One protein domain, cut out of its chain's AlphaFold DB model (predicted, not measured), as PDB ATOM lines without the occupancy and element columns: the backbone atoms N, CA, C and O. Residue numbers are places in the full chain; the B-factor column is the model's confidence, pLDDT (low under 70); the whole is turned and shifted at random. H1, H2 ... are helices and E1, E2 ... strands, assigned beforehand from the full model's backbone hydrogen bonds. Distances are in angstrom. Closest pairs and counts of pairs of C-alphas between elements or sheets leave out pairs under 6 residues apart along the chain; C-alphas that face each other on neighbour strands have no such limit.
ATOM      1  N   ARG A 340      15.602  34.813  14.691       78.94
ATOM      2  CA  ARG A 340      16.863  35.509  15.010       78.94
ATOM      3  C   ARG A 340      18.088  34.627  14.821       78.94
ATOM      4  O   ARG A 340      19.108  35.136  14.363       78.94
ATOM      5  N   PHE A 341      18.006  33.328  15.118       79.19
ATOM      6  CA  PHE A 341      19.122  32.416  14.846       79.19
ATOM      7  C   PHE A 341      19.432  32.371  13.345       79.19
ATOM      8  O   PHE A 341      20.586  32.477  12.936       79.19
ATOM      9  N   LEU A 342      18.389  32.304  12.520       82.88
ATOM     10  CA  LEU A 342      18.494  32.271  11.063       82.88
ATOM     11  C   LEU A 342      19.075  33.573  10.498       82.88
ATOM     12  O   LEU A 342      19.983  33.540   9.666       82.88
ATOM     13  N   VAL A 343      18.597  34.716  10.994       85.69
ATOM     14  CA  VAL A 343      19.055  36.057  10.594       85.69
ATOM     15  C   VAL A 343      20.499  36.286  11.020       85.69
ATOM     16  O   VAL A 343      21.323  36.660  10.191       85.69
ATOM     17  N   SER A 344      20.826  36.017  12.289       83.94
ATOM     18  CA  SER A 344      22.181  36.166  12.830       83.94
ATOM     19  C   SER A 344      23.183  35.350  12.014       83.94
ATOM     20  O   SER A 344      24.238  35.856  11.628       83.94
ATOM     21  N   ARG A 345      22.826  34.112  11.658       79.69
ATOM     22  CA  ARG A 345      23.677  33.257  10.826       79.69
ATOM     23  C   ARG A 345      23.815  33.762   9.397       79.69
ATOM     24  O   ARG A 345      24.928  33.763   8.879       79.69
ATOM     25  N   CYS A 346      22.744  34.235   8.772       85.81
ATOM     26  CA  CYS A 346      22.840  34.807   7.427       85.81
ATOM     27  C   CYS A 346      23.645  36.117   7.412       85.81
ATOM     28  O   CYS A 346      24.375  36.363   6.451       85.81
ATOM     29  N   GLY A 347      23.605  36.887   8.505       87.25
ATOM     30  CA  GLY A 347      24.495  38.024   8.742       87.25
ATOM     31  C   GLY A 347      25.970  37.612   8.772       87.25
ATOM     32  O   GLY A 347      26.781  38.214   8.074       87.25
ATOM     33  N   HIS A 348      26.315  36.532   9.482       83.00
ATOM     34  CA  HIS A 348      27.682  35.985   9.478       83.00
ATOM     35  C   HIS A 348      28.147  35.503   8.096       83.00
ATOM     36  O   HIS A 348      29.330  35.592   7.782       83.00
ATOM     37  N   LEU A 349      27.230  34.993   7.274       84.25
ATOM     38  CA  LEU A 349      27.524  34.496   5.928       84.25
ATOM     39  C   LEU A 349      27.540  35.596   4.858       84.25
ATOM     40  O   LEU A 349      27.838  35.308   3.699       84.25
ATOM     41  N   GLY A 350      27.165  36.831   5.207       89.69
ATOM     42  CA  GLY A 350      27.099  37.963   4.280       89.69
ATOM     43  C   GLY A 350      26.087  37.797   3.139       89.69
ATOM     44  O   GLY A 350      26.127  38.555   2.173       89.69
ATOM     45  N   THR A 351      25.190  36.807   3.208       87.31
ATOM     46  CA  THR A 351      24.223  36.511   2.143       87.31
ATOM     47  C   THR A 351      22.840  36.219   2.718       87.31
ATOM     48  O   THR A 351      22.603  35.214   3.385       87.31
ATOM     49  N   PHE A 352      21.881  37.093   2.409       89.69
ATOM     50  CA  PHE A 352      20.479  36.913   2.802       89.69
ATOM     51  C   PHE A 352      19.680  36.037   1.822       89.69
ATOM     52  O   PHE A 352      18.544  35.681   2.109       89.69
ATOM     53  N   SER A 353      20.246  35.633   0.680       88.25
ATOM     54  CA  SER A 353      19.570  34.714  -0.251       88.25
ATOM     55  C   SER A 353      19.233  33.375   0.414       88.25
ATOM     56  O   SER A 353      18.134  32.851   0.227       88.25
ATOM     57  N   THR A 354      20.143  32.864   1.248       84.88
ATOM     58  CA  THR A 354      19.938  31.659   2.058       84.88
ATOM     59  C   THR A 354      18.820  31.860   3.079       84.88
ATOM     60  O   THR A 354      17.945  31.004   3.177       84.88
ATOM     61  N   PHE A 355      18.781  33.015   3.759       89.75
ATOM     62  CA  PHE A 355      17.693  33.376   4.675       89.75
ATOM     63  C   PHE A 355      16.330  33.292   3.981       89.75
ATOM     64  O   PHE A 355      15.436  32.597   4.459       89.75
ATOM     65  N   TRP A 356      16.187  33.950   2.828       91.69
ATOM     66  CA  TRP A 356      14.919  33.993   2.099       91.69
ATOM     67  C   TRP A 356      14.504  32.629   1.549       91.69
ATOM     68  O   TRP A 356      13.326  32.293   1.624       91.69
ATOM     69  N   CYS A 357      15.447  31.819   1.057       88.31
ATOM     70  CA  CYS A 357      15.150  30.450   0.620       88.31
ATOM     71  C   CYS A 357      14.618  29.593   1.773       88.31
ATOM     72  O   CYS A 357      13.635  28.873   1.613       88.31
ATOM     73  N   VAL A 358      15.256  29.676   2.941       86.75
ATOM     74  CA  VAL A 358      14.841  28.905   4.116       86.75
ATOM     75  C   VAL A 358      13.496  29.398   4.634       86.75
ATOM     76  O   VAL A 358      12.635  28.585   4.961       86.75
ATOM     77  N   LEU A 359      13.286  30.716   4.671       89.56
ATOM     78  CA  LEU A 359      12.016  31.304   5.080       89.56
ATOM     79  C   LEU A 359      10.877  30.874   4.147       89.56
ATOM     80  O   LEU A 359       9.813  30.501   4.633       89.56
ATOM     81  N   ASP A 360      11.108  30.862   2.833       89.56
ATOM     82  CA  ASP A 360      10.132  30.376   1.856       89.56
ATOM     83  C   ASP A 360       9.768  28.908   2.117       89.56
ATOM     84  O   ASP A 360       8.590  28.566   2.213       89.56
ATOM     85  N   MET A 361      10.753  28.042   2.368       87.62
ATOM     86  CA  MET A 361      10.475  26.650   2.740       87.62
ATOM     87  C   MET A 361       9.721  26.529   4.071       87.62
ATOM     88  O   MET A 361       8.807  25.714   4.184       87.62
ATOM     89  N   LEU A 362      10.065  27.348   5.071       88.81
ATOM     90  CA  LEU A 362       9.386  27.365   6.370       88.81
ATOM     91  C   LEU A 362       7.925  27.812   6.259       88.81
ATOM     92  O   LEU A 362       7.082  27.271   6.969       88.81
ATOM     93  N   ILE A 363       7.608  28.754   5.365       86.94
ATOM     94  CA  ILE A 363       6.233  29.220   5.118       86.94
ATOM     95  C   ILE A 363       5.358  28.100   4.536       86.94
ATOM     96  O   ILE A 363       4.161  28.034   4.825       86.94
ATOM     97  N   HIS A 364       5.943  27.220   3.724       85.88
ATOM     98  CA  HIS A 364       5.227  26.113   3.089       85.88
ATOM     99  C   HIS A 364       5.155  24.853   3.963       85.88
ATOM    100  O   HIS A 364       4.343  23.962   3.698       85.88
ATOM    101  N   GLU A 365       5.962  24.775   5.018       87.00
ATOM    102  CA  GLU A 365       5.927  23.673   5.968       87.00
ATOM    103  C   GLU A 365       4.845  23.864   7.042       87.00
ATOM    104  O   GLU A 365       4.536  24.964   7.500       87.00
ATOM    105  N   ARG A 366       4.245  22.756   7.490       82.81
ATOM    106  CA  ARG A 366       3.239  22.807   8.564       82.81
ATOM    107  C   ARG A 366       3.944  22.920   9.911       82.81
ATOM    108  O   ARG A 366       4.756  22.063  10.231       82.81
ATOM    109  N   PHE A 367       3.616  23.887  10.759       82.50
ATOM    110  CA  PHE A 367       4.156  23.939  12.128       82.50
ATOM    111  C   PHE A 367       3.456  22.958  13.074       82.50
ATOM    112  O   PHE A 367       2.352  22.488  12.795       82.50
ATOM    113  N   CYS A 368       4.125  22.613  14.178       81.75
ATOM    114  CA  CYS A 368       3.552  21.746  15.202       81.75
ATOM    115  C   CYS A 368       2.371  22.468  15.855       81.75
ATOM    116  O   CYS A 368       2.560  23.474  16.531       81.75
ATOM    117  N   GLY A 369       1.154  21.966  15.640       79.50
ATOM    118  CA  GLY A 369      -0.022  22.437  16.369       79.50
ATOM    119  C   GLY A 369       0.004  21.992  17.834       79.50
ATOM    120  O   GLY A 369       0.870  21.220  18.247       79.50
ATOM    121  N   LYS A 370      -0.990  22.422  18.622       80.12
ATOM    122  CA  LYS A 370      -1.147  22.005  20.033       80.12
ATOM    123  C   LYS A 370      -1.239  20.482  20.203       80.12
ATOM    124  O   LYS A 370      -0.838  19.949  21.224       80.12
ATOM    125  N   THR A 371      -1.727  19.784  19.184       83.62
ATOM    126  CA  THR A 371      -1.843  18.321  19.143       83.62
ATOM    127  C   THR A 371      -0.560  17.615  18.687       83.62
ATOM    128  O   THR A 371      -0.559  16.399  18.519       83.62
ATOM    129  N   GLY A 372       0.520  18.362  18.432       82.31
ATOM    130  CA  GLY A 372       1.664  17.882  17.663       82.31
ATOM    131  C   GLY A 372       1.318  17.713  16.178       82.31
ATOM    132  O   GLY A 372       0.183  17.933  15.747       82.31
ATOM    133  N   VAL A 373       2.313  17.345  15.372       79.44
ATOM    134  CA  VAL A 373       2.109  16.916  13.982       79.44
ATOM    135  C   VAL A 373       2.421  15.433  13.901       79.44
ATOM    136  O   VAL A 373       3.547  15.032  14.174       79.44
ATOM    137  N   THR A 374       1.426  14.642  13.516       74.69
ATOM    138  CA  THR A 374       1.537  13.185  13.375       74.69
ATOM    139  C   THR A 374       2.159  12.767  12.040       74.69
ATOM    140  O   THR A 374       2.838  11.757  11.981       74.69
ATOM    141  N   ASN A 375       2.033  13.590  10.990       81.62
ATOM    142  CA  ASN A 375       2.516  13.283   9.632       81.62
ATOM    143  C   ASN A 375       3.626  14.245   9.175       81.62
ATOM    144  O   ASN A 375       3.574  14.813   8.084       81.62
ATOM    145  N   GLY A 376       4.586  14.526  10.054       85.19
ATOM    146  CA  GLY A 376       5.727  15.383   9.734       85.19
ATOM    147  C   GLY A 376       6.844  14.582   9.077       85.19
ATOM    148  O   GLY A 376       7.041  13.423   9.417       85.19
ATOM    149  N   ALA A 377       7.610  15.203   8.179       88.38
ATOM    150  CA  ALA A 377       8.914  14.660   7.823       88.38
ATOM    151  C   ALA A 377       9.870  14.841   9.014       88.38
ATOM    152  O   ALA A 377       9.997  15.946   9.561       88.38
ATOM    153  N   TRP A 378      10.529  13.756   9.405       89.81
ATOM    154  CA  TRP A 378      11.497  13.705  10.494       89.81
ATOM    155  C   TRP A 378      12.847  13.271   9.942       89.81
ATOM    156  O   TRP A 378      12.920  12.370   9.109       89.81
ATOM    157  N   TYR A 379      13.908  13.912  10.412       89.88
ATOM    158  CA  TYR A 379      15.273  13.481  10.166       89.88
ATOM    159  C   TYR A 379      15.809  12.853  11.439       89.88
ATOM    160  O   TYR A 379      15.701  13.437  12.516       89.88
ATOM    161  N   THR A 380      16.398  11.674  11.317       89.25
ATOM    162  CA  THR A 380      17.191  11.086  12.394       89.25
ATOM    163  C   THR A 380      18.599  11.631  12.257       89.25
ATOM    164  O   THR A 380      19.256  11.401  11.240       89.25
ATOM    165  N   LEU A 381      19.048  12.400  13.242       84.31
ATOM    166  CA  LEU A 381      20.438  12.823  13.293       84.31
ATOM    167  C   LEU A 381      21.263  11.692  13.907       84.31
ATOM    168  O   LEU A 381      20.839  11.057  14.872       84.31
ATOM    169  N   LEU A 382      22.459  11.475  13.363       84.38
ATOM    170  CA  LEU A 382      23.522  10.718  14.025       84.38
ATOM    171  C   LEU A 382      24.078  11.587  15.166       84.38
ATOM    172  O   LEU A 382      25.177  12.122  15.073       84.38
ATOM    173  N   ALA A 383      23.257  11.845  16.179       75.81
ATOM    174  CA  ALA A 383      23.637  12.566  17.387       75.81
ATOM    175  C   ALA A 383      23.659  11.598  18.576       75.81
ATOM    176  O   ALA A 383      23.107  10.503  18.490       75.81
ATOM    177  N   ASP A 384      24.298  12.011  19.668       54.88
ATOM    178  CA  ASP A 384      24.223  11.352  20.971       54.88
ATOM    179  C   ASP A 384      23.155  12.083  21.814       54.88
ATOM    180  O   ASP A 384      23.312  13.286  22.055       54.88
ATOM    181  N   PRO A 385      22.028  11.445  22.192       77.31
ATOM    182  CA  PRO A 385      21.749  10.012  22.096       77.31
ATOM    183  C   PRO A 385      21.342   9.532  20.689       77.31
ATOM    184  O   PRO A 385      20.633  10.251  19.969       77.31
ATOM    185  N   PRO A 386      21.727   8.294  20.309       83.38
ATOM    186  CA  PRO A 386      21.374   7.710  19.021       83.38
ATOM    187  C   PRO A 386      19.853   7.643  18.852       83.38
ATOM    188  O   PRO A 386      19.117   7.309  19.779       83.38
ATOM    189  N   GLY A 387      19.380   7.963  17.646       84.50
ATOM    190  CA  GLY A 387      17.947   8.039  17.357       84.50
ATOM    191  C   GLY A 387      17.315   9.398  17.669       84.50
ATOM    192  O   GLY A 387      16.092   9.507  17.695       84.50
ATOM    193  N   PHE A 388      18.107  10.455  17.883       87.50
ATOM    194  CA  PHE A 388      17.556  11.803  18.001       87.50
ATOM    195  C   PHE A 388      16.845  12.220  16.704       87.50
ATOM    196  O   PHE A 388      17.465  12.439  15.659       87.50
ATOM    197  N   HIS A 389      15.521  12.351  16.778       86.69
ATOM    198  CA  HIS A 389      14.697  12.791  15.662       86.69
ATOM    199  C   HIS A 389      14.448  14.295  15.741       86.69
ATOM    200  O   HIS A 389      13.845  14.800  16.688       86.69
ATOM    201  N   ILE A 390      14.850  15.013  14.697       90.06
ATOM    202  CA  ILE A 390      14.522  16.421  14.505       90.06
ATOM    203  C   ILE A 390      13.488  16.557  13.395       90.06
ATOM    204  O   ILE A 390      13.567  15.932  12.338       90.06
ATOM    205  N   ARG A 391      12.491  17.409  13.610       89.44
ATOM    206  CA  ARG A 391      11.504  17.684  12.571       89.44
ATOM    207  C   ARG A 391      12.135  18.467  11.423       89.44
ATOM    208  O   ARG A 391      12.943  19.368  11.663       89.44
ATOM    209  N   ARG A 392      11.692  18.205  10.188       87.81
ATOM    210  CA  ARG A 392      12.184  18.888   8.981       87.81
ATOM    211  C   ARG A 392      12.178  20.407   9.099       87.81
ATOM    212  O   ARG A 392      13.154  21.029   8.711       87.81
ATOM    213  N   THR A 393      11.151  21.000   9.699       86.50
ATOM    214  CA  THR A 393      11.076  22.451   9.935       86.50
ATOM    215  C   THR A 393      12.232  22.986  10.776       86.50
ATOM    216  O   THR A 393      12.838  23.988  10.417       86.50
ATOM    217  N   TYR A 394      12.569  22.318  11.882       87.19
ATOM    218  CA  TYR A 394      13.665  22.759  12.748       87.19
ATOM    219  C   TYR A 394      15.020  22.503  12.102       87.19
ATOM    220  O   TYR A 394      15.916  23.334  12.210       87.19
ATOM    221  N   TYR A 395      15.150  21.394  11.373       88.62
ATOM    222  CA  TYR A 395      16.355  21.115  10.601       88.62
ATOM    223  C   TYR A 395      16.582  22.159   9.503       88.62
ATOM    224  O   TYR A 395      17.682  22.684   9.377       88.62
ATOM    225  N   LEU A 396      15.542  22.513   8.745       86.00
ATOM    226  CA  LEU A 396      15.625  23.555   7.725       86.00
ATOM    227  C   LEU A 396      16.002  24.903   8.340       86.00
ATOM    228  O   LEU A 396      16.837  25.603   7.786       86.00
ATOM    229  N   ALA A 397      15.455  25.236   9.509       83.19
ATOM    230  CA  ALA A 397      15.783  26.483  10.187       83.19
ATOM    231  C   ALA A 397      17.225  26.535  10.725       83.19
ATOM    232  O   ALA A 397      17.859  27.588  10.686       83.19
ATOM    233  N   ALA A 398      17.737  25.419  11.253       81.88
ATOM    234  CA  ALA A 398      19.016  25.389  11.958       81.88
ATOM    235  C   ALA A 398      20.196  24.951  11.077       81.88
ATOM    236  O   ALA A 398      21.271  25.542  11.142       81.88
ATOM    237  N   ALA A 399      20.007  23.904  10.273       76.06
ATOM    238  CA  ALA A 399      21.083  23.182   9.601       76.06
ATOM    239  C   ALA A 399      21.198  23.508   8.107       76.06
ATOM    240  O   ALA A 399      22.305  23.546   7.574       76.06
ATOM    241  N   GLU A 400      20.092  23.779   7.415       74.06
ATOM    242  CA  GLU A 400      20.140  24.024   5.968       74.06
ATOM    243  C   GLU A 400      20.946  25.276   5.564       74.06
ATOM    244  O   GLU A 400      21.722  25.183   4.603       74.06
ATOM    245  N   PRO A 401      20.916  26.391   6.330       73.12
ATOM    246  CA  PRO A 401      21.827  27.504   6.093       73.12
ATOM    247  C   PRO A 401      23.305  27.099   6.142       73.12
ATOM    248  O   PRO A 401      24.103  27.618   5.364       73.12
ATOM    249  N   LEU A 402      23.673  26.147   7.008       68.75
ATOM    250  CA  LEU A 402      25.055  25.677   7.164       68.75
ATOM    251  C   LEU A 402      25.508  24.854   5.957       68.75
ATOM    252  O   LEU A 402      26.617  25.042   5.455       68.75
ATOM    253  N   VAL A 403      24.639  23.970   5.462       72.31
ATOM    254  CA  VAL A 403      24.948  23.118   4.305       72.31
ATOM    255  C   VAL A 403      25.100  23.969   3.046       72.31
ATOM    256  O   VAL A 403      26.090  23.832   2.325       72.31
ATOM    257  N   ARG A 404      24.174  24.905   2.799       69.56
ATOM    258  CA  ARG A 404      24.261  25.797   1.631       69.56
ATOM    259  C   ARG A 404      25.463  26.732   1.699       69.56
ATOM    260  O   ARG A 404      26.126  26.934   0.683       69.56
ATOM    261  N   ALA A 405      25.776  27.259   2.881       57.88
ATOM    262  CA  ALA A 405      26.965  28.076   3.092       57.88
ATOM    263  C   ALA A 405      28.256  27.310   2.803       57.88
ATOM    264  O   ALA A 405      29.108  27.800   2.064       57.88
ATOM    265  N   SER A 406      28.382  26.094   3.338       58.97
ATOM    266  CA  SER A 406      29.553  25.241   3.121       58.97
ATOM    267  C   SER A 406      29.762  24.931   1.634       58.97
ATOM    268  O   SER A 406      30.879  25.042   1.116       58.97
ATOM    269  N   LEU A 407      28.678  24.643   0.906       68.44
ATOM    270  CA  LEU A 407      28.725  24.417  -0.541       68.44
ATOM    271  C   LEU A 407      29.107  25.683  -1.323       68.44
ATOM    272  O   LEU A 407      29.900  25.600  -2.263       68.44
ATOM    273  N   ALA A 408      28.602  26.855  -0.928       60.09
ATOM    274  CA  ALA A 408      28.957  28.126  -1.555       60.09
ATOM    275  C   ALA A 408      30.440  28.474  -1.340       60.09
ATOM    276  O   ALA A 408      31.142  28.769  -2.310       60.09
ATOM    277  N   VAL A 409      30.939  28.363  -0.104       54.88
ATOM    278  CA  VAL A 409      32.355  28.595   0.241       54.88
ATOM    279  C   VAL A 409      33.264  27.627  -0.521       54.88
ATOM    280  O   VAL A 409      34.237  28.047  -1.148       54.88
ATOM    281  N   SER A 410      32.896  26.346  -0.579       61.00
ATOM    282  CA  SER A 410      33.635  25.329  -1.339       61.00
ATOM    283  C   SER A 410      33.640  25.603  -2.850       61.00
ATOM    284  O   SER A 410      34.623  25.320  -3.537       61.00
ATOM    285  N   GLY A 411      32.553  26.162  -3.392       61.22
ATOM    286  CA  GLY A 411      32.454  26.554  -4.799       61.22
ATOM    287  C   GLY A 411      33.273  27.802  -5.154       61.22
ATOM    288  O   GLY A 411      33.726  27.928  -6.294       61.22
ATOM    289  N   PHE A 412      33.487  28.711  -4.199       53.19
ATOM    290  CA  PHE A 412      34.402  29.845  -4.357       53.19
ATOM    291  C   PHE A 412      35.866  29.402  -4.288       53.19
ATOM    292  O   PHE A 412      36.643  29.777  -5.165       53.19
ATOM    293  N   ALA A 413      36.224  28.532  -3.338       48.25
ATOM    294  CA  ALA A 413      37.576  27.976  -3.239       48.25
ATOM    295  C   ALA A 413      37.996  27.238  -4.526       48.25
ATOM    296  O   ALA A 413      39.094  27.448  -5.036       48.25
ATOM    297  N   ARG A 414      37.089  26.460  -5.136       54.56
ATOM    298  CA  ARG A 414      37.353  25.789  -6.425       54.56
ATOM    299  C   ARG A 414      37.493  26.740  -7.613       54.56
ATOM    300  O   ARG A 414      38.150  26.389  -8.587       54.56
ATOM    301  N   ARG A 415      36.867  27.920  -7.569       54.53
ATOM    302  CA  ARG A 415      37.022  28.941  -8.620       54.53
ATOM    303  C   ARG A 415      38.313  29.737  -8.466       54.53
ATOM    304  O   ARG A 415      38.899  30.090  -9.480       54.53
TER     305      ARG A 415
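What this domain is: This is residues 340 to 415 of the 453 residues of an uncharacterized protein of Monosporascus sp. GIB2 (UniProt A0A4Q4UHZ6). A helical hairpin, H1 and H2, packs on H3, and on the opposite side of H3 from it lies a small two-stranded hairpin, E1 and E2. H4 follows H3 along the longest axis, packing on H2 with its residues 400 to 405, while its residues 410 to 415 stick out at one end; the loop of residues 365 to 377 swings wide at the other. The printed part has 76 residues, with four named helices and two named strands in the order H1 H2 E1 E2 H3 H4; the strands are antiparallel. The class is mostly helix. The whole is loose, with a radius of gyration of the C-alphas of 14.4 A, and elongated, spanning 47 by 28 by 18 A.

How they stand to each other: H1, residues 340 to 348, and H2, residues 352 to 364, form a helical hairpin at a shallow tilt of 26 degrees, opposite ways. H2 touches H1 with residues 352 to 355 alone; the closest C-alphas are those of Cys 346 and Phe 352, 5.6 A apart. E1, residues 378 to 381, and E2, residues 388 to 391, are an antiparallel hairpin at 143 degrees between directions, with N 379 and O 390 at 2.8 A and N 381 and O 388 at 2.9 A, within hydrogen-bond range. H3, residues 392 to 398, touches H2 at a shallow tilt of 23 degrees, opposite ways, the closest C-alphas being those of Leu 362 and Thr 393, 6.3 A apart. The closest C-alphas of E1 and H3 are those of Trp 378 and Arg 392, 5.4 A apart. H4, residues 400 to 415, touches H2, with the C-alphas of Thr 354 and Pro 401 closest at 6.1 A; their tilt of 35.2 degrees is only just steep. H3 and H4 meet only through their link. In H1, H2, H3 and H4 every O i to N i+4 pair is within hydrogen-bond range.

Where its parts are: H1 begins at C-alpha 340, (16.863, 35.509, 15.010), and is 12.2 A long; H2 is 18.7 A. E1 is 9.4 A, E2 10.0 A and H3 9.9 A, beginning at C-alpha 392, (12.184, 18.888, 8.981). H4 is 22.8 A long and ends at C-alpha 415, (37.022, 28.941, -8.620).

The domain as a whole: The two C-alphas farthest apart, those of Thr 371 and Arg 415, are 48.9 A apart. The printed part has no cut. The link from H2 to E1, 13 residues, is long. The mean pLDDT of the printed part is 79.7; residues 384, 402 and 404 to 415 are under 70.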